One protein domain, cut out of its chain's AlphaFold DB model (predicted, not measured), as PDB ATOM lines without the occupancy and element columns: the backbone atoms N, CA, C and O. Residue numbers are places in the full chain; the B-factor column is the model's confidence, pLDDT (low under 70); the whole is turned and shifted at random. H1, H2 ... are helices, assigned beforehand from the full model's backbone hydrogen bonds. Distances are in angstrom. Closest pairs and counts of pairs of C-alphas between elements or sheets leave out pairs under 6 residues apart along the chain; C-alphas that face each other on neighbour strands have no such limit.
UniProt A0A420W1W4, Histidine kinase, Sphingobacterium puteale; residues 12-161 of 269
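This is residues 12 to 161 of the 269 residues of the protein "Histidine kinase" of Sphingobacterium puteale (UniProt A0A420W1W4). Three helices, H1, H2 and H3, fold back and forth as a zigzag, and a very long helix, H4, crosses H2 and runs on far past the body as a straight arm. Residues 137 to 161 of H4 stick out free and make the length; a long loop, residues 90 to 109, leads from H3 to H4. The printed part has 150 residues with four named helices, H1 to H4 in that order, and no named strand, an all helix domain. It is only just loose, close to extended, with a radius of gyration of the C-alphas of 22.1 A and spans of 84 by 37 by 20 A.

Find C-alpha 12 at (22.762, -49.781, 94.820); from there H1 runs through residue 30, 26.4 A long. H2 is residues 36 to 61, 36.4 A, and H3 is residues 66 to 89, 34.1 A. H4, residues 110 to 161, is 75.4 A long; look for its end at C-alpha 161, (10.352, -62.991, 49.960).

Look first at H2, the hub, which touches the other three helices. H1 and H2 form a helical hairpin, a steep tilt of 43 degrees, opposite ways; their closest C-alphas, Phe 24 and Ala 39, are 5.9 A apart. H2 and H3 form another, at a shallow tilt of 13 degrees, closest at the C-alphas of Phe 60 and Val 69, 6.0 A. H4 touches H2 with residues 120 to 132 alone, at a steep tilt of 49 degrees, the same way; the closest C-alphas are Phe 50 and Ala 128, 5.1 A. H3 and H4, also a hairpin, only just touch, with 3 pairs of C-alphas within 8 A. H1 is apart from H3 and H4. Every O i to N i+4 pair is within hydrogen-bond range in H1, H2 and H3, and 46 of 48 in H4.

The C-alphas farthest apart, Ser 105 and Ser 161, are 84.6 A apart. The printed part has no cut; the link from H3 to H4 is long. Look for pLDDT under 70 at residues 31 to 33 and 90 to 107.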
ATOM      1  N   HIS A  12      23.309 -49.520  93.490       90.81
ATOM      2  CA  HIS A  12      22.762 -49.781  94.820       90.81
ATOM      3  C   HIS A  12      23.763 -49.484  95.938       90.81
ATOM      4  O   HIS A  12      23.415 -48.806  96.903       90.81
ATOM      5  N   VAL A  13      25.012 -49.936  95.800       90.94
ATOM      6  CA  VAL A  13      26.072 -49.642  96.776       90.94
ATOM      7  C   VAL A  13      26.309 -48.134  96.865       90.94
ATOM      8  O   VAL A  13      26.321 -47.579  97.962       90.94
ATOM      9  N   CYS A  14      26.417 -47.453  95.724       93.62
ATOM     10  CA  CYS A  14      26.560 -46.001  95.666       93.62
ATOM     11  C   CYS A  14      25.367 -45.289  96.321       93.62
ATOM     12  O   CYS A  14      25.563 -44.402  97.147       93.62
ATOM     13  N   PHE A  15      24.135 -45.724  96.033       93.50
ATOM     14  CA  PHE A  15      22.928 -45.176  96.648       93.50
ATOM     15  C   PHE A  15      22.968 -45.279  98.175       93.50
ATOM     16  O   PHE A  15      22.759 -44.274  98.849       93.50
ATOM     17  N   TRP A  16      23.283 -46.451  98.735       94.62
ATOM     18  CA  TRP A  16      23.326 -46.631 100.189       94.62
ATOM     19  C   TRP A  16      24.479 -45.880 100.854       94.62
ATOM     20  O   TRP A  16      24.297 -45.360 101.953       94.62
ATOM     21  N   LEU A  17      25.636 -45.761 100.196       93.75
ATOM     22  CA  LEU A  17      26.752 -44.947 100.688       93.75
ATOM     23  C   LEU A  17      26.402 -43.454 100.700       93.75
ATOM     24  O   LEU A  17      26.608 -42.777 101.708       93.75
ATOM     25  N   CYS A  18      25.811 -42.946  99.618       94.75
ATOM     26  CA  CYS A  18      25.316 -41.573  99.547       94.75
ATOM     27  C   CYS A  18      24.208 -41.327 100.576       94.75
ATOM     28  O   CYS A  18      24.202 -40.293 101.241       94.75
ATOM     29  N   TYR A  19      23.302 -42.290 100.755       92.75
ATOM     30  CA  TYR A  19      22.235 -42.210 101.744       92.75
ATOM     31  C   TYR A  19      22.777 -42.218 103.173       92.75
ATOM     32  O   TYR A  19      22.296 -41.455 104.007       92.75
ATOM     33  N   LEU A  20      23.807 -43.019 103.458       93.12
ATOM     34  CA  LEU A  20      24.502 -43.016 104.742       93.12
ATOM     35  C   LEU A  20      25.098 -41.644 105.044       93.12
ATOM     36  O   LEU A  20      24.892 -41.115 106.137       93.12
ATOM     37  N   PHE A  21      25.796 -41.057 104.074       92.62
ATOM     38  CA  PHE A  21      26.375 -39.727 104.221       92.62
ATOM     39  C   PHE A  21      25.297 -38.654 104.409       92.62
ATOM     40  O   PHE A  21      25.395 -37.844 105.327       92.62
ATOM     41  N   TYR A  22      24.235 -38.686 103.600       92.00
ATOM     42  CA  TYR A  22      23.085 -37.791 103.726       92.00
ATOM     43  C   TYR A  22      22.423 -37.903 105.104       92.00
ATOM     44  O   TYR A  22      22.227 -36.896 105.784       92.00
ATOM     45  N   PHE A  23      22.124 -39.127 105.545       87.81
ATOM     46  CA  PHE A  23      21.500 -39.388 106.836       87.81
ATOM     47  C   PHE A  23      22.385 -38.886 107.976       87.81
ATOM     48  O   PHE A  23      21.894 -38.214 108.881       87.81
ATOM     49  N   PHE A  24      23.690 -39.152 107.918       88.56
ATOM     50  CA  PHE A  24      24.646 -38.645 108.894       88.56
ATOM     51  C   PHE A  24      24.690 -37.110 108.907       88.56
ATOM     52  O   PHE A  24      24.528 -36.516 109.969       88.56
ATOM     53  N   ALA A  25      24.823 -36.461 107.748       88.75
ATOM     54  CA  ALA A  25      24.908 -35.005 107.633       88.75
ATOM     55  C   ALA A  25      23.654 -34.299 108.172       88.75
ATOM     56  O   ALA A  25      23.765 -33.385 108.989       88.75
ATOM     57  N   VAL A  26      22.459 -34.759 107.782       85.81
ATOM     58  CA  VAL A  26      21.179 -34.214 108.270       85.81
ATOM     59  C   VAL A  26      21.056 -34.378 109.783       85.81
ATOM     60  O   VAL A  26      20.627 -33.454 110.475       85.81
ATOM     61  N   ASN A  27      21.464 -35.530 110.318       83.31
ATOM     62  CA  ASN A  27      21.391 -35.766 111.754       83.31
ATOM     63  C   ASN A  27      22.434 -34.972 112.541       83.31
ATOM     64  O   ASN A  27      22.104 -34.530 113.629       83.31
ATOM     65  N   VAL A  28      23.647 -34.749 112.027       82.88
ATOM     66  CA  VAL A  28      24.654 -33.897 112.689       82.88
ATOM     67  C   VAL A  28      24.209 -32.434 112.706       82.88
ATOM     68  O   VAL A  28      24.328 -31.778 113.739       82.88
ATOM     69  N   LEU A  29      23.646 -31.941 111.597       82.88
ATOM     70  CA  LEU A  29      23.091 -30.586 111.496       82.88
ATOM     71  C   LEU A  29      21.905 -30.375 112.447       82.88
ATOM     72  O   LEU A  29      21.781 -29.311 113.046       82.88
ATOM     73  N   GLY A  30      21.042 -31.384 112.599       71.81
ATOM     74  CA  GLY A  30      19.894 -31.326 113.507       71.81
ATOM     75  C   GLY A  30      20.217 -31.660 114.969       71.81
ATOM     76  O   GLY A  30      19.528 -31.196 115.871       71.81
ATOM     77  N   ASN A  31      21.247 -32.470 115.219       65.31
ATOM     78  CA  ASN A  31      21.622 -33.012 116.522       65.31
ATOM     79  C   ASN A  31      23.146 -33.216 116.579       65.31
ATOM     80  O   ASN A  31      23.670 -34.231 116.123       65.31
ATOM     81  N   GLY A  32      23.874 -32.304 117.225       65.00
ATOM     82  CA  GLY A  32      25.346 -32.323 117.292       65.00
ATOM     83  C   GLY A  32      26.006 -33.495 118.048       65.00
ATOM     84  O   GLY A  32      27.143 -33.353 118.483       65.00
ATOM     85  N   LYS A  33      25.320 -34.629 118.269       67.50
ATOM     86  CA  LYS A  33      25.819 -35.790 119.037       67.50
ATOM     87  C   LYS A  33      25.614 -37.159 118.364       67.50
ATOM     88  O   LYS A  33      25.850 -38.178 119.012       67.50
ATOM     89  N   LEU A  34      25.171 -37.233 117.105       73.06
ATOM     90  CA  LEU A  34      25.004 -38.535 116.447       73.06
ATOM     91  C   LEU A  34      26.365 -39.129 116.033       73.06
ATOM     92  O   LEU A  34      27.113 -38.515 115.278       73.06
ATOM     93  N   SER A  35      26.669 -40.344 116.494       82.56
ATOM     94  CA  SER A  35      27.863 -41.086 116.064       82.56
ATOM     95  C   SER A  35      27.689 -41.673 114.656       82.56
ATOM     96  O   SER A  35      26.600 -42.102 114.272       82.56
ATOM     97  N   LEU A  36      28.783 -41.760 113.894       83.00
ATOM     98  CA  LEU A  36      28.793 -42.383 112.566       83.00
ATOM     99  C   LEU A  36      28.393 -43.870 112.616       83.00
ATOM    100  O   LEU A  36      27.663 -44.340 111.748       83.00
ATOM    101  N   GLY A  37      28.816 -44.609 113.650       82.88
ATOM    102  CA  GLY A  37      28.483 -46.036 113.789       82.88
ATOM    103  C   GLY A  37      26.981 -46.276 113.970       82.88
ATOM    104  O   GLY A  37      26.410 -47.207 113.412       82.88
ATOM    105  N   VAL A  38      26.321 -45.362 114.677       79.62
ATOM    106  CA  VAL A  38      24.868 -45.322 114.866       79.62
ATOM    107  C   VAL A  38      24.137 -45.084 113.539       79.62
ATOM    108  O   VAL A  38      23.169 -45.784 113.222       79.62
ATOM    109  N   ALA A  39      24.621 -44.139 112.729       84.88
ATOM    110  CA  ALA A  39      24.090 -43.908 111.388       84.88
ATOM    111  C   ALA A  39      24.252 -45.156 110.505       84.88
ATOM    112  O   ALA A  39      23.294 -45.570 109.853       84.88
ATOM    113  N   ALA A  40      25.423 -45.800 110.543       88.44
ATOM    114  CA  ALA A  40      25.708 -47.003 109.766       88.44
ATOM    115  C   ALA A  40      24.779 -48.173 110.122       88.44
ATOM    116  O   ALA A  40      24.230 -48.804 109.220       88.44
ATOM    117  N   ILE A  41      24.544 -48.432 111.414       86.50
ATOM    118  CA  ILE A  41      23.619 -49.481 111.871       86.50
ATOM    119  C   ILE A  41      22.193 -49.189 111.393       86.50
ATOM    120  O   ILE A  41      21.550 -50.065 110.818       86.50
ATOM    121  N   THR A  42      21.720 -47.953 111.583       85.88
ATOM    122  CA  THR A  42      20.371 -47.543 111.160       85.88
ATOM    123  C   THR A  42      20.189 -47.729 109.659       85.88
ATOM    124  O   THR A  42      19.254 -48.393 109.227       85.88
ATOM    125  N   VAL A  43      21.112 -47.207 108.850       90.56
ATOM    126  CA  VAL A  43      21.032 -47.288 107.386       90.56
ATOM    127  C   VAL A  43      21.135 -48.729 106.892       90.56
ATOM    128  O   VAL A  43      20.396 -49.110 105.988       90.56
ATOM    129  N   SER A  44      21.978 -49.556 107.515       91.38
ATOM    130  CA  SER A  44      22.072 -50.987 107.191       91.38
ATOM    131  C   SER A  44      20.761 -51.718 107.479       91.38
ATOM    132  O   SER A  44      20.316 -52.546 106.688       91.38
ATOM    133  N   TYR A  45      20.104 -51.383 108.588       90.44
ATOM    134  CA  TYR A  45      18.791 -51.917 108.926       90.44
ATOM    135  C   TYR A  45      17.704 -51.454 107.935       90.44
ATOM    136  O   TYR A  45      16.883 -52.258 107.492       90.44
ATOM    137  N   CYS A  46      17.733 -50.190 107.508       91.38
ATOM    138  CA  CYS A  46      16.844 -49.678 106.464       91.38
ATOM    139  C   CYS A  46      17.046 -50.401 105.123       91.38
ATOM    140  O   CYS A  46      16.071 -50.767 104.462       91.38
ATOM    141  N   ALA A  47      18.302 -50.656 104.744       93.62
ATOM    142  CA  ALA A  47      18.635 -51.442 103.562       93.62
ATOM    143  C   ALA A  47      18.101 -52.875 103.671       93.62
ATOM    144  O   ALA A  47      17.513 -53.388 102.720       93.62
ATOM    145  N   LEU A  48      18.223 -53.498 104.846       94.44
ATOM    146  CA  LEU A  48      17.677 -54.828 105.108       94.44
ATOM    147  C   LEU A  48      16.158 -54.869 104.904       94.44
ATOM    148  O   LEU A  48      15.677 -55.784 104.238       94.44
ATOM    149  N   ILE A  49      15.407 -53.877 105.401       93.88
ATOM    150  CA  ILE A  49      13.958 -53.777 105.145       93.88
ATOM    151  C   ILE A  49      13.683 -53.687 103.649       93.88
ATOM    152  O   ILE A  49      12.876 -54.457 103.128       93.88
ATOM    153  N   PHE A  50      14.360 -52.767 102.960       95.31
ATOM    154  CA  PHE A  50      14.152 -52.544 101.534       95.31
ATOM    155  C   PHE A  50      14.347 -53.837 100.732       95.31
ATOM    156  O   PHE A  50      13.459 -54.242  99.980       95.31
ATOM    157  N   TYR A  51      15.475 -54.523 100.934       95.00
ATOM    158  CA  TYR A  51      15.788 -55.743 100.197       95.00
ATOM    159  C   TYR A  51      14.915 -56.928 100.605       95.00
ATOM    160  O   TYR A  51      14.501 -57.685  99.732       95.00
ATOM    161  N   ALA A  52      14.586 -57.088 101.887       95.19
ATOM    162  CA  ALA A  52      13.709 -58.169 102.332       95.19
ATOM    163  C   ALA A  52      12.313 -58.045 101.705       95.19
ATOM    164  O   ALA A  52      11.817 -59.003 101.110       95.19
ATOM    165  N   VAL A  53      11.708 -56.854 101.769       95.44
ATOM    166  CA  VAL A  53      10.396 -56.585 101.161       95.44
ATOM    167  C   VAL A  53      10.459 -56.782  99.646       95.44
ATOM    168  O   VAL A  53       9.616 -57.485  99.086       95.44
ATOM    169  N   TYR A  54      11.480 -56.225  98.986       95.00
ATOM    170  CA  TYR A  54      11.676 -56.382  97.546       95.00
ATOM    171  C   TYR A  54      11.790 -57.855  97.129       95.00
ATOM    172  O   TYR A  54      11.103 -58.277  96.201       95.00
ATOM    173  N   LEU A  55      12.597 -58.663  97.825       94.38
ATOM    174  CA  LEU A  55      12.787 -60.083  97.513       94.38
ATOM    175  C   LEU A  55      11.504 -60.898  97.709       94.38
ATOM    176  O   LEU A  55      11.184 -61.749  96.872       94.38
ATOM    177  N   ILE A  56      10.748 -60.629  98.779       94.56
ATOM    178  CA  ILE A  56       9.466 -61.300  99.036       94.56
ATOM    179  C   ILE A  56       8.481 -61.005  97.897       94.56
ATOM    180  O   ILE A  56       7.854 -61.930  97.369       94.56
ATOM    181  N   LEU A  57       8.377 -59.742  97.474       93.94
ATOM    182  CA  LEU A  57       7.534 -59.351  96.343       93.94
ATOM    183  C   LEU A  57       8.020 -60.001  95.042       93.94
ATOM    184  O   LEU A  57       7.253 -60.691  94.368       93.94
ATOM    185  N   HIS A  58       9.309 -59.876  94.732       92.19
ATOM    186  CA  HIS A  58       9.902 -60.393  93.502       92.19
ATOM    187  C   HIS A  58       9.680 -61.901  93.318       92.19
ATOM    188  O   HIS A  58       9.312 -62.349  92.230       92.19
ATOM    189  N   TYR A  59       9.863 -62.699  94.373       92.19
ATOM    190  CA  TYR A  59       9.805 -64.155  94.260       92.19
ATOM    191  C   TYR A  59       8.387 -64.732  94.391       92.19
ATOM    192  O   TYR A  59       8.036 -65.680  93.679       92.19
ATOM    193  N   PHE A  60       7.566 -64.197  95.303       91.81
ATOM    194  CA  PHE A  60       6.274 -64.796  95.658       91.81
ATOM    195  C   PHE A  60       5.075 -64.054  95.069       91.81
ATOM    196  O   PHE A  60       4.125 -64.712  94.632       91.81
ATOM    197  N   PHE A  61       5.118 -62.719  94.998       89.50
ATOM    198  CA  PHE A  61       4.013 -61.938  94.432       89.50
ATOM    199  C   PHE A  61       3.891 -62.184  92.929       89.50
ATOM    200  O   PHE A  61       2.800 -62.460  92.435       89.50
ATOM    201  N   ARG A  62       5.027 -62.243  92.220       80.38
ATOM    202  CA  ARG A  62       5.073 -62.575  90.787       80.38
ATOM    203  C   ARG A  62       4.461 -63.943  90.455       80.38
ATOM    204  O   ARG A  62       3.907 -64.125  89.379       80.38
ATOM    205  N   LYS A  63       4.540 -64.913  91.371       86.94
ATOM    206  CA  LYS A  63       3.953 -66.258  91.202       86.94
ATOM    207  C   LYS A  63       2.460 -66.322  91.565       86.94
ATOM    208  O   LYS A  63       1.912 -67.418  91.629       86.94
ATOM    209  N   GLY A  64       1.819 -65.189  91.868       89.06
ATOM    210  CA  GLY A  64       0.412 -65.120  92.273       89.06
ATOM    211  C   GLY A  64       0.132 -65.635  93.690       89.06
ATOM    212  O   GLY A  64      -1.023 -65.798  94.072       89.06
ATOM    213  N   ARG A  65       1.167 -65.895  94.503       91.94
ATOM    214  CA  ARG A  65       1.024 -66.447  95.862       91.94
ATOM    215  C   ARG A  65       0.865 -65.333  96.899       91.94
ATOM    216  O   ARG A  65       1.695 -65.185  97.794       91.94
ATOM    217  N   THR A  66      -0.203 -64.551  96.786       91.19
ATOM    218  CA  THR A  66      -0.456 -63.377  97.644       91.19
ATOM    219  C   THR A  66      -0.543 -63.726  99.131       91.19
ATOM    220  O   THR A  66       0.008 -63.003  99.955       91.19
ATOM    221  N   LEU A  67      -1.134 -64.873  99.487       92.50
ATOM    222  CA  LEU A  67      -1.206 -65.335 100.879       92.50
ATOM    223  C   LEU A  67       0.195 -65.551 101.475       92.50
ATOM    224  O   LEU A  67       0.477 -65.095 102.579       92.50
ATOM    225  N   VAL A  68       1.101 -66.176 100.716       93.94
ATOM    226  CA  VAL A  68       2.486 -66.411 101.155       93.94
ATOM    227  C   VAL A  68       3.221 -65.089 101.369       93.94
ATOM    228  O   VAL A  68       3.942 -64.951 102.350       93.94
ATOM    229  N   VAL A  69       3.001 -64.100 100.497       94.06
ATOM    230  CA  VAL A  69       3.568 -62.749 100.651       94.06
ATOM    231  C   VAL A  69       3.104 -62.109 101.956       94.06
ATOM    232  O   VAL A  69       3.939 -61.621 102.712       94.06
ATOM    233  N   VAL A  70       1.800 -62.149 102.248       95.12
ATOM    234  CA  VAL A  70       1.247 -61.581 103.487       95.12
ATOM    235  C   VAL A  70       1.860 -62.265 104.708       95.12
ATOM    236  O   VAL A  70       2.364 -61.580 105.590       95.12
ATOM    237  N   VAL A  71       1.903 -63.601 104.733       96.38
ATOM    238  CA  VAL A  71       2.473 -64.362 105.858       96.38
ATOM    239  C   VAL A  71       3.960 -64.058 106.058       96.38
ATOM    240  O   VAL A  71       4.390 -63.822 107.187       96.38
ATOM    241  N   LEU A  72       4.753 -64.029 104.981       95.75
ATOM    242  CA  LEU A  72       6.186 -63.741 105.062       95.75
ATOM    243  C   LEU A  72       6.462 -62.303 105.504       95.75
ATOM    244  O   LEU A  72       7.336 -62.097 106.342       95.75
ATOM    245  N   LEU A  73       5.709 -61.323 104.997       95.12
ATOM    246  CA  LEU A  73       5.832 -59.931 105.432       95.12
ATOM    247  C   LEU A  73       5.426 -59.768 106.897       95.12
ATOM    248  O   LEU A  73       6.147 -59.125 107.654       95.12
ATOM    249  N   SER A  74       4.325 -60.386 107.331       95.00
ATOM    250  CA  SER A  74       3.921 -60.371 108.740       95.00
ATOM    251  C   SER A  74       5.002 -60.971 109.640       95.00
ATOM    252  O   SER A  74       5.370 -60.355 110.637       95.00
ATOM    253  N   CYS A  75       5.563 -62.126 109.269       96.31
ATOM    254  CA  CYS A  75       6.664 -62.752 110.003       96.31
ATOM    255  C   CYS A  75       7.901 -61.840 110.054       96.31
ATOM    256  O   CYS A  75       8.474 -61.622 111.123       96.31
ATOM    257  N   PHE A  76       8.264 -61.239 108.917       96.06
ATOM    258  CA  PHE A  76       9.379 -60.305 108.816       96.06
ATOM    259  C   PHE A  76       9.202 -59.088 109.735       96.06
ATOM    260  O   PHE A  76      10.118 -58.774 110.492       96.06
ATOM    261  N   TYR A  77       8.035 -58.435 109.732       94.75
ATOM    262  CA  TYR A  77       7.789 -57.263 110.580       94.75
ATOM    263  C   TYR A  77       7.730 -57.600 112.069       94.75
ATOM    264  O   TYR A  77       8.179 -56.796 112.884       94.75
ATOM    265  N   VAL A  78       7.231 -58.781 112.445       94.69
ATOM    266  CA  VAL A  78       7.282 -59.243 113.841       94.69
ATOM    267  C   VAL A  78       8.734 -59.425 114.285       94.69
ATOM    268  O   VAL A  78       9.128 -58.891 115.321       94.69
ATOM    269  N   LEU A  79       9.556 -60.108 113.481       94.56
ATOM    270  CA  LEU A  79      10.976 -60.312 113.775       94.56
ATOM    271  C   LEU A  79      11.743 -58.981 113.838       94.56
ATOM    272  O   LEU A  79      12.532 -58.747 114.751       94.56
ATOM    273  N   SER A  80      11.467 -58.089 112.890       93.19
ATOM    274  CA  SER A  80      11.982 -56.722 112.846       93.19
ATOM    275  C   SER A  80      11.596 -55.932 114.103       93.19
ATOM    276  O   SER A  80      12.449 -55.278 114.697       93.19
ATOM    277  N   GLY A  81      10.347 -56.030 114.568       90.44
ATOM    278  CA  GLY A  81       9.885 -55.366 115.789       90.44
ATOM    279  C   GLY A  81      10.615 -55.856 117.036       90.44
ATOM    280  O   GLY A  81      11.037 -55.040 117.857       90.44
ATOM    281  N   ILE A  82      10.835 -57.169 117.139       90.19
ATOM    282  CA  ILE A  82      11.631 -57.780 118.213       90.19
ATOM    283  C   ILE A  82      13.076 -57.263 118.163       90.19
ATOM    284  O   ILE A  82      13.613 -56.842 119.187       90.19
ATOM    285  N   LEU A  83      13.693 -57.225 116.978       88.12
ATOM    286  CA  LEU A  83      15.054 -56.712 116.803       88.12
ATOM    287  C   LEU A  83      15.168 -55.244 117.240       88.12
ATOM    288  O   LEU A  83      16.058 -54.897 118.014       88.12
ATOM    289  N   VAL A  84      14.245 -54.389 116.794       85.56
ATOM    290  CA  VAL A  84      14.215 -52.963 117.160       85.56
ATOM    291  C   VAL A  84      14.015 -52.783 118.663       85.56
ATOM    292  O   VAL A  84      14.664 -51.929 119.266       85.56
ATOM    293  N   TYR A  85      13.172 -53.605 119.292       85.69
ATOM    294  CA  TYR A  85      13.000 -53.601 120.743       85.69
ATOM    295  C   TYR A  85      14.320 -53.896 121.472       85.69
ATOM    296  O   TYR A  85      14.709 -53.130 122.354       85.69
ATOM    297  N   TYR A  86      15.054 -54.937 121.065       84.12
ATOM    298  CA  TYR A  86      16.351 -55.271 121.667       84.12
ATOM    299  C   TYR A  86      17.428 -54.209 121.423       84.12
ATOM    300  O   TYR A  86      18.249 -53.969 122.308       84.12
ATOM    301  N   VAL A  87      17.430 -53.552 120.263       79.31
ATOM    302  CA  VAL A  87      18.399 -52.488 119.953       79.31
ATOM    303  C   VAL A  87      18.138 -51.230 120.785       79.31
ATOM    304  O   VAL A  87      19.089 -50.623 121.271       79.31
ATOM    305  N   LEU A  88      16.869 -50.844 120.962       75.81
ATOM    306  CA  LEU A  88      16.493 -49.604 121.653       75.81
ATOM    307  C   LEU A  88      16.406 -49.744 123.179       75.81
ATOM    308  O   LEU A  88      16.734 -48.799 123.891       75.81
ATOM    309  N   TYR A  89      15.937 -50.890 123.680       73.19
ATOM    310  CA  TYR A  89      15.642 -51.107 125.105       73.19
ATOM    311  C   TYR A  89      16.422 -52.275 125.728       73.19
ATOM    312  O   TYR A  89      16.370 -52.458 126.943       73.19
ATOM    313  N   GLY A  90      17.117 -53.084 124.924       69.12
ATOM    314  CA  GLY A  90      17.921 -54.213 125.395       69.12
ATOM    315  C   GLY A  90      19.350 -53.828 125.799       69.12
ATOM    316  O   GLY A  90      19.723 -52.657 125.850       69.12
ATOM    317  N   SER A  91      20.181 -54.843 126.058       58.53
ATOM    318  CA  SER A  91      21.554 -54.704 126.583       58.53
ATOM    319  C   SER A  91      22.516 -53.910 125.695       58.53
ATOM    320  O   SER A  91      23.578 -53.510 126.162       58.53
ATOM    321  N   LEU A  92      22.164 -53.691 124.425       58.31
ATOM    322  CA  LEU A  92      22.949 -52.878 123.497       58.31
ATOM    323  C   LEU A  92      22.900 -51.388 123.853       58.31
ATOM    324  O   LEU A  92      23.823 -50.671 123.477       58.31
ATOM    325  N   GLY A  93      21.878 -50.932 124.596       52.03
ATOM    326  CA  GLY A  93      21.849 -49.616 125.242       52.03
ATOM    327  C   GLY A  93      22.124 -48.433 124.313       52.03
ATOM    328  O   GLY A  93      22.519 -47.362 124.778       52.03
ATOM    329  N   LEU A  94      21.956 -48.614 122.999       59.50
ATOM    330  CA  LEU A  94      22.167 -47.561 122.027       59.50
ATOM    331  C   LEU A  94      20.991 -46.602 122.212       59.50
ATOM    332  O   LEU A  94      19.886 -46.858 121.739       59.50
ATOM    333  N   GLN A  95      21.225 -45.510 122.948       55.84
ATOM    334  CA  GLN A  95      20.300 -44.384 123.092       55.84
ATOM    335  C   GLN A  95      20.169 -43.688 121.737       55.84
ATOM    336  O   GLN A  95      20.753 -42.640 121.460       55.84
ATOM    337  N   MET A  96      19.458 -44.355 120.843       55.62
ATOM    338  CA  MET A  96      19.336 -43.982 119.456       55.62
ATOM    339  C   MET A  96      18.186 -43.015 119.334       55.62
ATOM    340  O   MET A  96      17.040 -43.348 119.626       55.62
ATOM    341  N   ILE A  97      18.546 -41.861 118.787       48.06
ATOM    342  CA  ILE A  97      17.666 -40.929 118.101       48.06
ATOM    343  C   ILE A  97      16.922 -39.981 119.054       48.06
ATOM    344  O   ILE A  97      15.987 -40.328 119.765       48.06
ATOM    345  N   ASN A  98      17.335 -38.715 118.933       43.94
ATOM    346  CA  ASN A  98      16.624 -37.482 119.266       43.94
ATOM    347  C   ASN A  98      16.420 -37.158 120.753       43.94
ATOM    348  O   ASN A  98      15.810 -37.914 121.491       43.94
ATOM    349  N   ASN A  99      16.716 -35.926 121.172       44.78
ATOM    350  CA  ASN A  99      16.186 -35.369 122.433       44.78
ATOM    351  C   ASN A  99      14.631 -35.314 122.467       44.78
ATOM    352  O   ASN A  99      14.034 -34.950 123.474       44.78
ATOM    353  N   THR A 100      13.968 -35.707 121.372       45.06
ATOM    354  CA  THR A 100      12.517 -35.925 121.237       45.06
ATOM    355  C   THR A 100      12.076 -37.393 121.413       45.06
ATOM    356  O   THR A 100      10.921 -37.636 121.765       45.06
ATOM    357  N   TYR A 101      12.968 -38.375 121.207       46.66
ATOM    358  CA  TYR A 101      12.678 -39.823 121.283       46.66
ATOM    359  C   TYR A 101      13.627 -40.601 122.210       46.66
ATOM    360  O   TYR A 101      13.415 -41.788 122.446       46.66
ATOM    361  N   THR A 102      14.604 -39.921 122.805       47.81
ATOM    362  CA  THR A 102      15.507 -40.445 123.822       47.81
ATOM    363  C   THR A 102      14.681 -40.964 124.980       47.81
ATOM    364  O   THR A 102      13.995 -40.236 125.702       47.81
ATOM    365  N   VAL A 103      14.783 -42.269 125.170       49.66
ATOM    366  CA  VAL A 103      14.436 -42.922 126.421       49.66
ATOM    367  C   VAL A 103      15.622 -42.706 127.358       49.66
ATOM    368  O   VAL A 103      16.326 -43.630 127.744       49.66
ATOM    369  N   SER A 104      15.907 -41.441 127.673       46.12
ATOM    370  CA  SER A 104      16.765 -41.137 128.810       46.12
ATOM    371  C   SER A 104      15.931 -41.479 130.045       46.12
ATOM    372  O   SER A 104      14.879 -40.876 130.259       46.12
ATOM    373  N   SER A 105      16.310 -42.567 130.719       52.06
ATOM    374  CA  SER A 105      15.781 -43.081 131.998       52.06
ATOM    375  C   SER A 105      14.261 -43.256 132.173       52.06
ATOM    376  O   SER A 105      13.801 -43.494 133.289       52.06
ATOM    377  N   SER A 106      13.456 -43.185 131.112       54.66
ATOM    378  CA  SER A 106      11.997 -43.265 131.223       54.66
ATOM    379  C   SER A 106      11.473 -44.674 130.945       54.66
ATOM    380  O   SER A 106      11.908 -45.353 130.022       54.66
ATOM    381  N   SER A 107      10.512 -45.108 131.760       67.69
ATOM    382  CA  SER A 107       9.715 -46.324 131.569       67.69
ATOM    383  C   SER A 107       9.326 -46.539 130.103       67.69
ATOM    384  O   SER A 107       8.937 -45.583 129.429       67.69
ATOM    385  N   PHE A 108       9.370 -47.783 129.628       76.81
ATOM    386  CA  PHE A 108       8.956 -48.152 128.274       76.81
ATOM    387  C   PHE A 108       7.570 -47.576 127.916       76.81
ATOM    388  O   PHE A 108       6.591 -47.784 128.633       76.81
ATOM    389  N   ARG A 109       7.482 -46.845 126.793       81.25
ATOM    390  CA  ARG A 109       6.235 -46.241 126.291       81.25
ATOM    391  C   ARG A 109       5.879 -46.817 124.926       81.25
ATOM    392  O   ARG A 109       6.479 -46.435 123.919       81.25
ATOM    393  N   TRP A 110       4.834 -47.645 124.889       80.81
ATOM    394  CA  TRP A 110       4.298 -48.259 123.668       80.81
ATOM    395  C   TRP A 110       4.079 -47.261 122.527       80.81
ATOM    396  O   TRP A 110       4.458 -47.538 121.395       80.81
ATOM    397  N   THR A 111       3.538 -46.074 122.816       83.62
ATOM    398  CA  THR A 111       3.238 -45.063 121.791       83.62
ATOM    399  C   THR A 111       4.479 -44.620 121.016       83.62
ATOM    400  O   THR A 111       4.444 -44.568 119.791       83.62
ATOM    401  N   ARG A 112       5.593 -44.340 121.711       79.31
ATOM    402  CA  ARG A 112       6.842 -43.905 121.063       79.31
ATOM    403  C   ARG A 112       7.478 -45.043 120.277       79.31
ATOM    404  O   ARG A 112       7.908 -44.828 119.152       79.31
ATOM    405  N   PHE A 113       7.481 -46.250 120.844       84.69
ATOM    406  CA  PHE A 113       7.990 -47.434 120.156       84.69
ATOM    407  C   PHE A 113       7.231 -47.696 118.849       84.69
ATOM    408  O   PHE A 113       7.855 -47.802 117.798       84.69
ATOM    409  N   ILE A 114       5.896 -47.725 118.898       85.56
ATOM    410  CA  ILE A 114       5.051 -47.948 117.718       85.56
ATOM    411  C   ILE A 114       5.257 -46.832 116.691       85.56
ATOM    412  O   ILE A 114       5.409 -47.123 115.509       85.56
ATOM    413  N   GLN A 115       5.321 -45.569 117.121       84.81
ATOM    414  CA  GLN A 115       5.569 -44.445 116.218       84.81
ATOM    415  C   GLN A 115       6.911 -44.587 115.489       84.81
ATOM    416  O   GLN A 115       6.950 -44.503 114.263       84.81
ATOM    417  N   THR A 116       8.004 -44.844 116.215       81.38
ATOM    418  CA  THR A 116       9.333 -45.046 115.619       81.38
ATOM    419  C   THR A 116       9.350 -46.266 114.704       81.38
ATOM    420  O   THR A 116       9.886 -46.198 113.600       81.38
ATOM    421  N   PHE A 117       8.721 -47.365 115.123       86.00
ATOM    422  CA  PHE A 117       8.629 -48.588 114.336       86.00
ATOM    423  C   PHE A 117       7.885 -48.363 113.016       86.00
ATOM    424  O   PHE A 117       8.388 -48.763 111.965       86.00
ATOM    425  N   ILE A 118       6.733 -47.687 113.051       87.81
ATOM    426  CA  ILE A 118       5.947 -47.366 111.856       87.81
ATOM    427  C   ILE A 118       6.741 -46.442 110.942       87.81
ATOM    428  O   ILE A 118       6.877 -46.761 109.769       87.81
ATOM    429  N   VAL A 119       7.289 -45.333 111.452       84.19
ATOM    430  CA  VAL A 119       8.042 -44.365 110.635       84.19
ATOM    431  C   VAL A 119       9.244 -45.028 109.967       84.19
ATOM    432  O   VAL A 119       9.492 -44.807 108.783       84.19
ATOM    433  N   MET A 120       9.982 -45.860 110.699       82.12
ATOM    434  CA  MET A 120      11.157 -46.522 110.149       82.12
ATOM    435  C   MET A 120      10.771 -47.589 109.121       82.12
ATOM    436  O   MET A 120      11.343 -47.614 108.044       82.12
ATOM    437  N   ASN A 121       9.782 -48.443 109.394       88.62
ATOM    438  CA  ASN A 121       9.434 -49.524 108.469       88.62
ATOM    439  C   ASN A 121       8.623 -49.049 107.256       88.62
ATOM    440  O   ASN A 121       8.847 -49.544 106.152       88.62
ATOM    441  N   SER A 122       7.692 -48.105 107.422       88.75
ATOM    442  CA  SER A 122       6.761 -47.711 106.358       88.75
ATOM    443  C   SER A 122       7.466 -47.030 105.187       88.75
ATOM    444  O   SER A 122       7.220 -47.402 104.043       88.75
ATOM    445  N   ASN A 123       8.396 -46.109 105.454       88.69
ATOM    446  CA  ASN A 123       9.098 -45.356 104.413       88.69
ATOM    447  C   ASN A 123       9.859 -46.276 103.447       88.69
ATOM    448  O   ASN A 123       9.672 -46.191 102.233       88.69
ATOM    449  N   TYR A 124      10.662 -47.208 103.968       90.38
ATOM    450  CA  TYR A 124      11.426 -48.124 103.111       90.38
ATOM    451  C   TYR A 124      10.569 -49.238 102.520       90.38
ATOM    452  O   TYR A 124      10.881 -49.723 101.436       90.38
ATOM    453  N   THR A 125       9.462 -49.604 103.168       93.81
ATOM    454  CA  THR A 125       8.478 -50.525 102.582       93.81
ATOM    455  C   THR A 125       7.821 -49.906 101.352       93.81
ATOM    456  O   THR A 125       7.773 -50.540 100.302       93.81
ATOM    457  N   ILE A 126       7.362 -48.654 101.448       94.62
ATOM    458  CA  ILE A 126       6.781 -47.919 100.315       94.62
ATOM    459  C   ILE A 126       7.817 -47.780  99.198       94.62
ATOM    460  O   ILE A 126       7.503 -48.041  98.038       94.62
ATOM    461  N   MET A 127       9.063 -47.442  99.543       93.19
ATOM    462  CA  MET A 127      10.156 -47.356  98.575       93.19
ATOM    463  C   MET A 127      10.421 -48.696  97.875       93.19
ATOM    464  O   MET A 127      10.573 -48.723  96.656       93.19
ATOM    465  N   ALA A 128      10.432 -49.810  98.613       94.25
ATOM    466  CA  ALA A 128      10.633 -51.151  98.063       94.25
ATOM    467  C   ALA A 128       9.489 -51.580  97.137       94.25
ATOM    468  O   ALA A 128       9.739 -52.122  96.062       94.25
ATOM    469  N   ILE A 129       8.239 -51.297  97.518       94.88
ATOM    470  CA  ILE A 129       7.061 -51.552  96.678       94.88
ATOM    471  C   ILE A 129       7.135 -50.716  95.395       94.88
ATOM    472  O   ILE A 129       6.953 -51.250  94.302       94.88
ATOM    473  N   GLY A 130       7.435 -49.419  95.507       95.00
ATOM    474  CA  GLY A 130       7.574 -48.529  94.355       95.00
ATOM    475  C   GLY A 130       8.677 -48.988  93.401       95.00
ATOM    476  O   GLY A 130       8.457 -49.063  92.193       95.00
ATOM    477  N   TYR A 131       9.832 -49.376  93.944       94.00
ATOM    478  CA  TYR A 131      10.933 -49.930  93.162       94.00
ATOM    479  C   TYR A 131      10.549 -51.249  92.475       94.00
ATOM    480  O   TYR A 131      10.818 -51.416  91.289       94.00
ATOM    481  N   TYR A 132       9.855 -52.152  93.177       94.44
ATOM    482  CA  TYR A 132       9.338 -53.393  92.594       94.44
ATOM    483  C   TYR A 132       8.437 -53.123  91.381       94.44
ATOM    484  O   TYR A 132       8.650 -53.701  90.315       94.44
ATOM    485  N   TYR A 133       7.465 -52.213  91.511       94.12
ATOM    486  CA  TYR A 133       6.580 -51.859  90.399       94.12
ATOM    487  C   TYR A 133       7.326 -51.202  89.239       94.12
ATOM    488  O   TYR A 133       7.021 -51.491  88.085       94.12
ATOM    489  N   TYR A 134       8.301 -50.341  89.534       93.19
ATOM    490  CA  TYR A 134       9.131 -49.703  88.518       93.19
ATOM    491  C   TYR A 134       9.912 -50.735  87.692       93.19
ATOM    492  O   TYR A 134       9.830 -50.719  86.464       93.19
ATOM    493  N   VAL A 135      10.607 -51.664  88.354       91.38
ATOM    494  CA  VAL A 135      11.384 -52.721  87.683       91.38
ATOM    495  C   VAL A 135      10.474 -53.631  86.861       91.38
ATOM    496  O   VAL A 135      10.794 -53.949  85.716       91.38
ATOM    497  N   GLU A 136       9.320 -54.024  87.401       90.88
ATOM    498  CA  GLU A 136       8.398 -54.897  86.674       90.88
ATOM    499  C   GLU A 136       7.797 -54.197  85.448       90.88
ATOM    500  O   GLU A 136       7.689 -54.804  84.384       90.88
ATOM    501  N   LYS A 137       7.482 -52.899  85.546       90.94
ATOM    502  CA  LYS A 137       7.005 -52.111  84.402       90.94
ATOM    503  C   LYS A 137       8.060 -51.942  83.319       90.94
ATOM    504  O   LYS A 137       7.718 -52.014  82.140       90.94
ATOM    505  N   LEU A 138       9.317 -51.741  83.706       92.19
ATOM    506  CA  LEU A 138      10.421 -51.657  82.755       92.19
ATOM    507  C   LEU A 138      10.588 -52.985  82.008       92.19
ATOM    508  O   LEU A 138      10.616 -53.011  80.783       92.19
ATOM    509  N   ARG A 139      10.540 -54.102  82.738       90.38
ATOM    510  CA  ARG A 139      10.600 -55.449  82.162       90.38
ATOM    511  C   ARG A 139       9.449 -55.734  81.197       90.38
ATOM    512  O   ARG A 139       9.668 -56.321  80.141       90.38
ATOM    513  N   GLU A 140       8.226 -55.330  81.541       91.81
ATOM    514  CA  GLU A 140       7.072 -55.431  80.638       91.81
ATOM    515  C   GLU A 140       7.271 -54.608  79.355       91.81
ATOM    516  O   GLU A 140       6.869 -55.050  78.278       91.81
ATOM    517  N   ALA A 141       7.871 -53.420  79.456       93.06
ATOM    518  CA  ALA A 141       8.157 -52.571  78.306       93.06
ATOM    519  C   ALA A 141       9.220 -53.200  77.394       93.06
ATOM    520  O   ALA A 141       8.984 -53.317  76.192       93.06
ATOM    521  N   ASP A 142      10.322 -53.695  77.960       93.75
ATOM    522  CA  ASP A 142      11.396 -54.353  77.208       93.75
ATOM    523  C   ASP A 142      10.894 -55.604  76.474       93.75
ATOM    524  O   ASP A 142      11.212 -55.831  75.309       93.75
ATOM    525  N   GLN A 143      10.033 -56.397  77.122       94.38
ATOM    526  CA  GLN A 143       9.415 -57.567  76.493       94.38
ATOM    527  C   GLN A 143       8.506 -57.194  75.321       94.38
ATOM    528  O   GLN A 143       8.488 -57.897  74.311       94.38
ATOM    529  N   LYS A 144       7.753 -56.095  75.437       94.00
ATOM    530  CA  LYS A 144       6.917 -55.592  74.339       94.00
ATOM    531  C   LYS A 144       7.765 -55.071  73.188       94.00
ATOM    532  O   LYS A 144       7.445 -55.370  72.045       94.00
ATOM    533  N   LEU A 145       8.837 -54.339  73.482       95.69
ATOM    534  CA  LEU A 145       9.765 -53.843  72.466       95.69
ATOM    535  C   LEU A 145      10.402 -54.999  71.693       95.69
ATOM    536  O   LEU A 145      10.312 -55.019  70.470       95.69
ATOM    537  N   ALA A 146      10.918 -56.013  72.391       95.44
ATOM    538  CA  ALA A 146      11.489 -57.198  71.753       95.44
ATOM    539  C   ALA A 146      10.464 -57.968  70.896       95.44
ATOM    540  O   ALA A 146      10.797 -58.503  69.840       95.44
ATOM    541  N   ALA A 147       9.198 -58.027  71.327       95.25
ATOM    542  CA  ALA A 147       8.134 -58.653  70.544       95.25
ATOM    543  C   ALA A 147       7.804 -57.862  69.265       95.25
ATOM    544  O   ALA A 147       7.613 -58.467  68.212       95.25
ATOM    545  N   VAL A 148       7.760 -56.529  69.352       96.00
ATOM    546  CA  VAL A 148       7.529 -55.638  68.203       96.00
ATOM    547  C   VAL A 148       8.688 -55.710  67.212       96.00
ATOM    548  O   VAL A 148       8.452 -55.821  66.014       96.00
ATOM    549  N   GLU A 149       9.929 -55.711  67.695       96.19
ATOM    550  CA  GLU A 149      11.124 -55.833  66.855       96.19
ATOM    551  C   GLU A 149      11.112 -57.142  66.057       96.19
ATOM    552  O   GLU A 149      11.254 -57.131  64.836       96.19
ATOM    553  N   LYS A 150      10.802 -58.260  66.720       95.25
ATOM    554  CA  LYS A 150      10.662 -59.561  66.058       95.25
ATOM    555  C   LYS A 150       9.538 -59.584  65.016       95.25
ATOM    556  O   LYS A 150       9.649 -60.265  63.997       95.25
ATOM    557  N   GLN A 151       8.438 -58.876  65.270       95.69
ATOM    558  CA  GLN A 151       7.342 -58.763  64.308       95.69
ATOM    559  C   GLN A 151       7.758 -57.947  63.080       95.69
ATOM    560  O   GLN A 151       7.454 -58.352  61.960       95.69
ATOM    561  N   LEU A 152       8.470 -56.838  63.285       96.19
ATOM    562  CA  LEU A 152       8.983 -55.993  62.210       96.19
ATOM    563  C   LEU A 152       9.972 -56.763  61.323       96.19
ATOM    564  O   LEU A 152       9.880 -56.700  60.099       96.19
ATOM    565  N   GLU A 153      10.871 -57.535  61.933       96.06
ATOM    566  CA  GLU A 153      11.823 -58.393  61.221       96.06
ATOM    567  C   GLU A 153      11.099 -59.451  60.373       96.06
ATOM    568  O   GLU A 153      11.398 -59.630  59.193       96.06
ATOM    569  N   ALA A 154      10.086 -60.115  60.939       95.06
ATOM    570  CA  ALA A 154       9.278 -61.085  60.206       95.06
ATOM    571  C   ALA A 154       8.504 -60.445  59.039       95.06
ATOM    572  O   ALA A 154       8.412 -61.042  57.966       95.06
ATOM    573  N   GLU A 155       7.966 -59.237  59.227       94.94
ATOM    574  CA  GLU A 155       7.279 -58.492  58.169       94.94
ATOM    575  C   GLU A 155       8.242 -58.088  57.045       94.94
ATOM    576  O   GLU A 155       7.895 -58.239  55.873       94.94
ATOM    577  N   SER A 156       9.451 -57.629  57.385       93.44
ATOM    578  CA  SER A 156      10.497 -57.314  56.406       93.44
ATOM    579  C   SER A 156      10.860 -58.545  55.583       93.44
ATOM    580  O   SER A 156      10.731 -58.526  54.364       93.44
ATOM    581  N   ASN A 157      11.175 -59.661  56.246       92.00
ATOM    582  CA  ASN A 157      11.532 -60.912  55.575       92.00
ATOM    583  C   ASN A 157      10.405 -61.431  54.665       92.00
ATOM    584  O   ASN A 157      10.661 -61.987  53.593       92.00
ATOM    585  N   MET A 158       9.144 -61.250  55.074       93.88
ATOM    586  CA  MET A 158       7.988 -61.604  54.252       93.88
ATOM    587  C   MET A 158       7.888 -60.711  53.011       93.88
ATOM    588  O   MET A 158       7.650 -61.231  51.921       93.88
ATOM    589  N   LYS A 159       8.079 -59.393  53.156       89.75
ATOM    590  CA  LYS A 159       8.087 -58.449  52.027       89.75
ATOM    591  C   LYS A 159       9.208 -58.764  51.047       89.75
ATOM    592  O   LYS A 159       8.940 -58.825  49.851       89.75
ATOM    593  N   ASP A 160      10.405 -59.050  51.543       83.56
ATOM    594  CA  ASP A 160      11.552 -59.408  50.708       83.56
ATOM    595  C   ASP A 160      11.276 -60.705  49.937       83.56
ATOM    596  O   ASP A 160      11.432 -60.757  48.721       83.56
ATOM    597  N   SER A 161      10.729 -61.725  50.606       83.88
ATOM    598  CA  SER A 161      10.352 -62.991  49.960       83.88
ATOM    599  C   SER A 161       9.253 -62.818  48.904       83.88
ATOM    600  O   SER A 161       9.295 -63.449  47.841       83.88
TER     601      SER A 161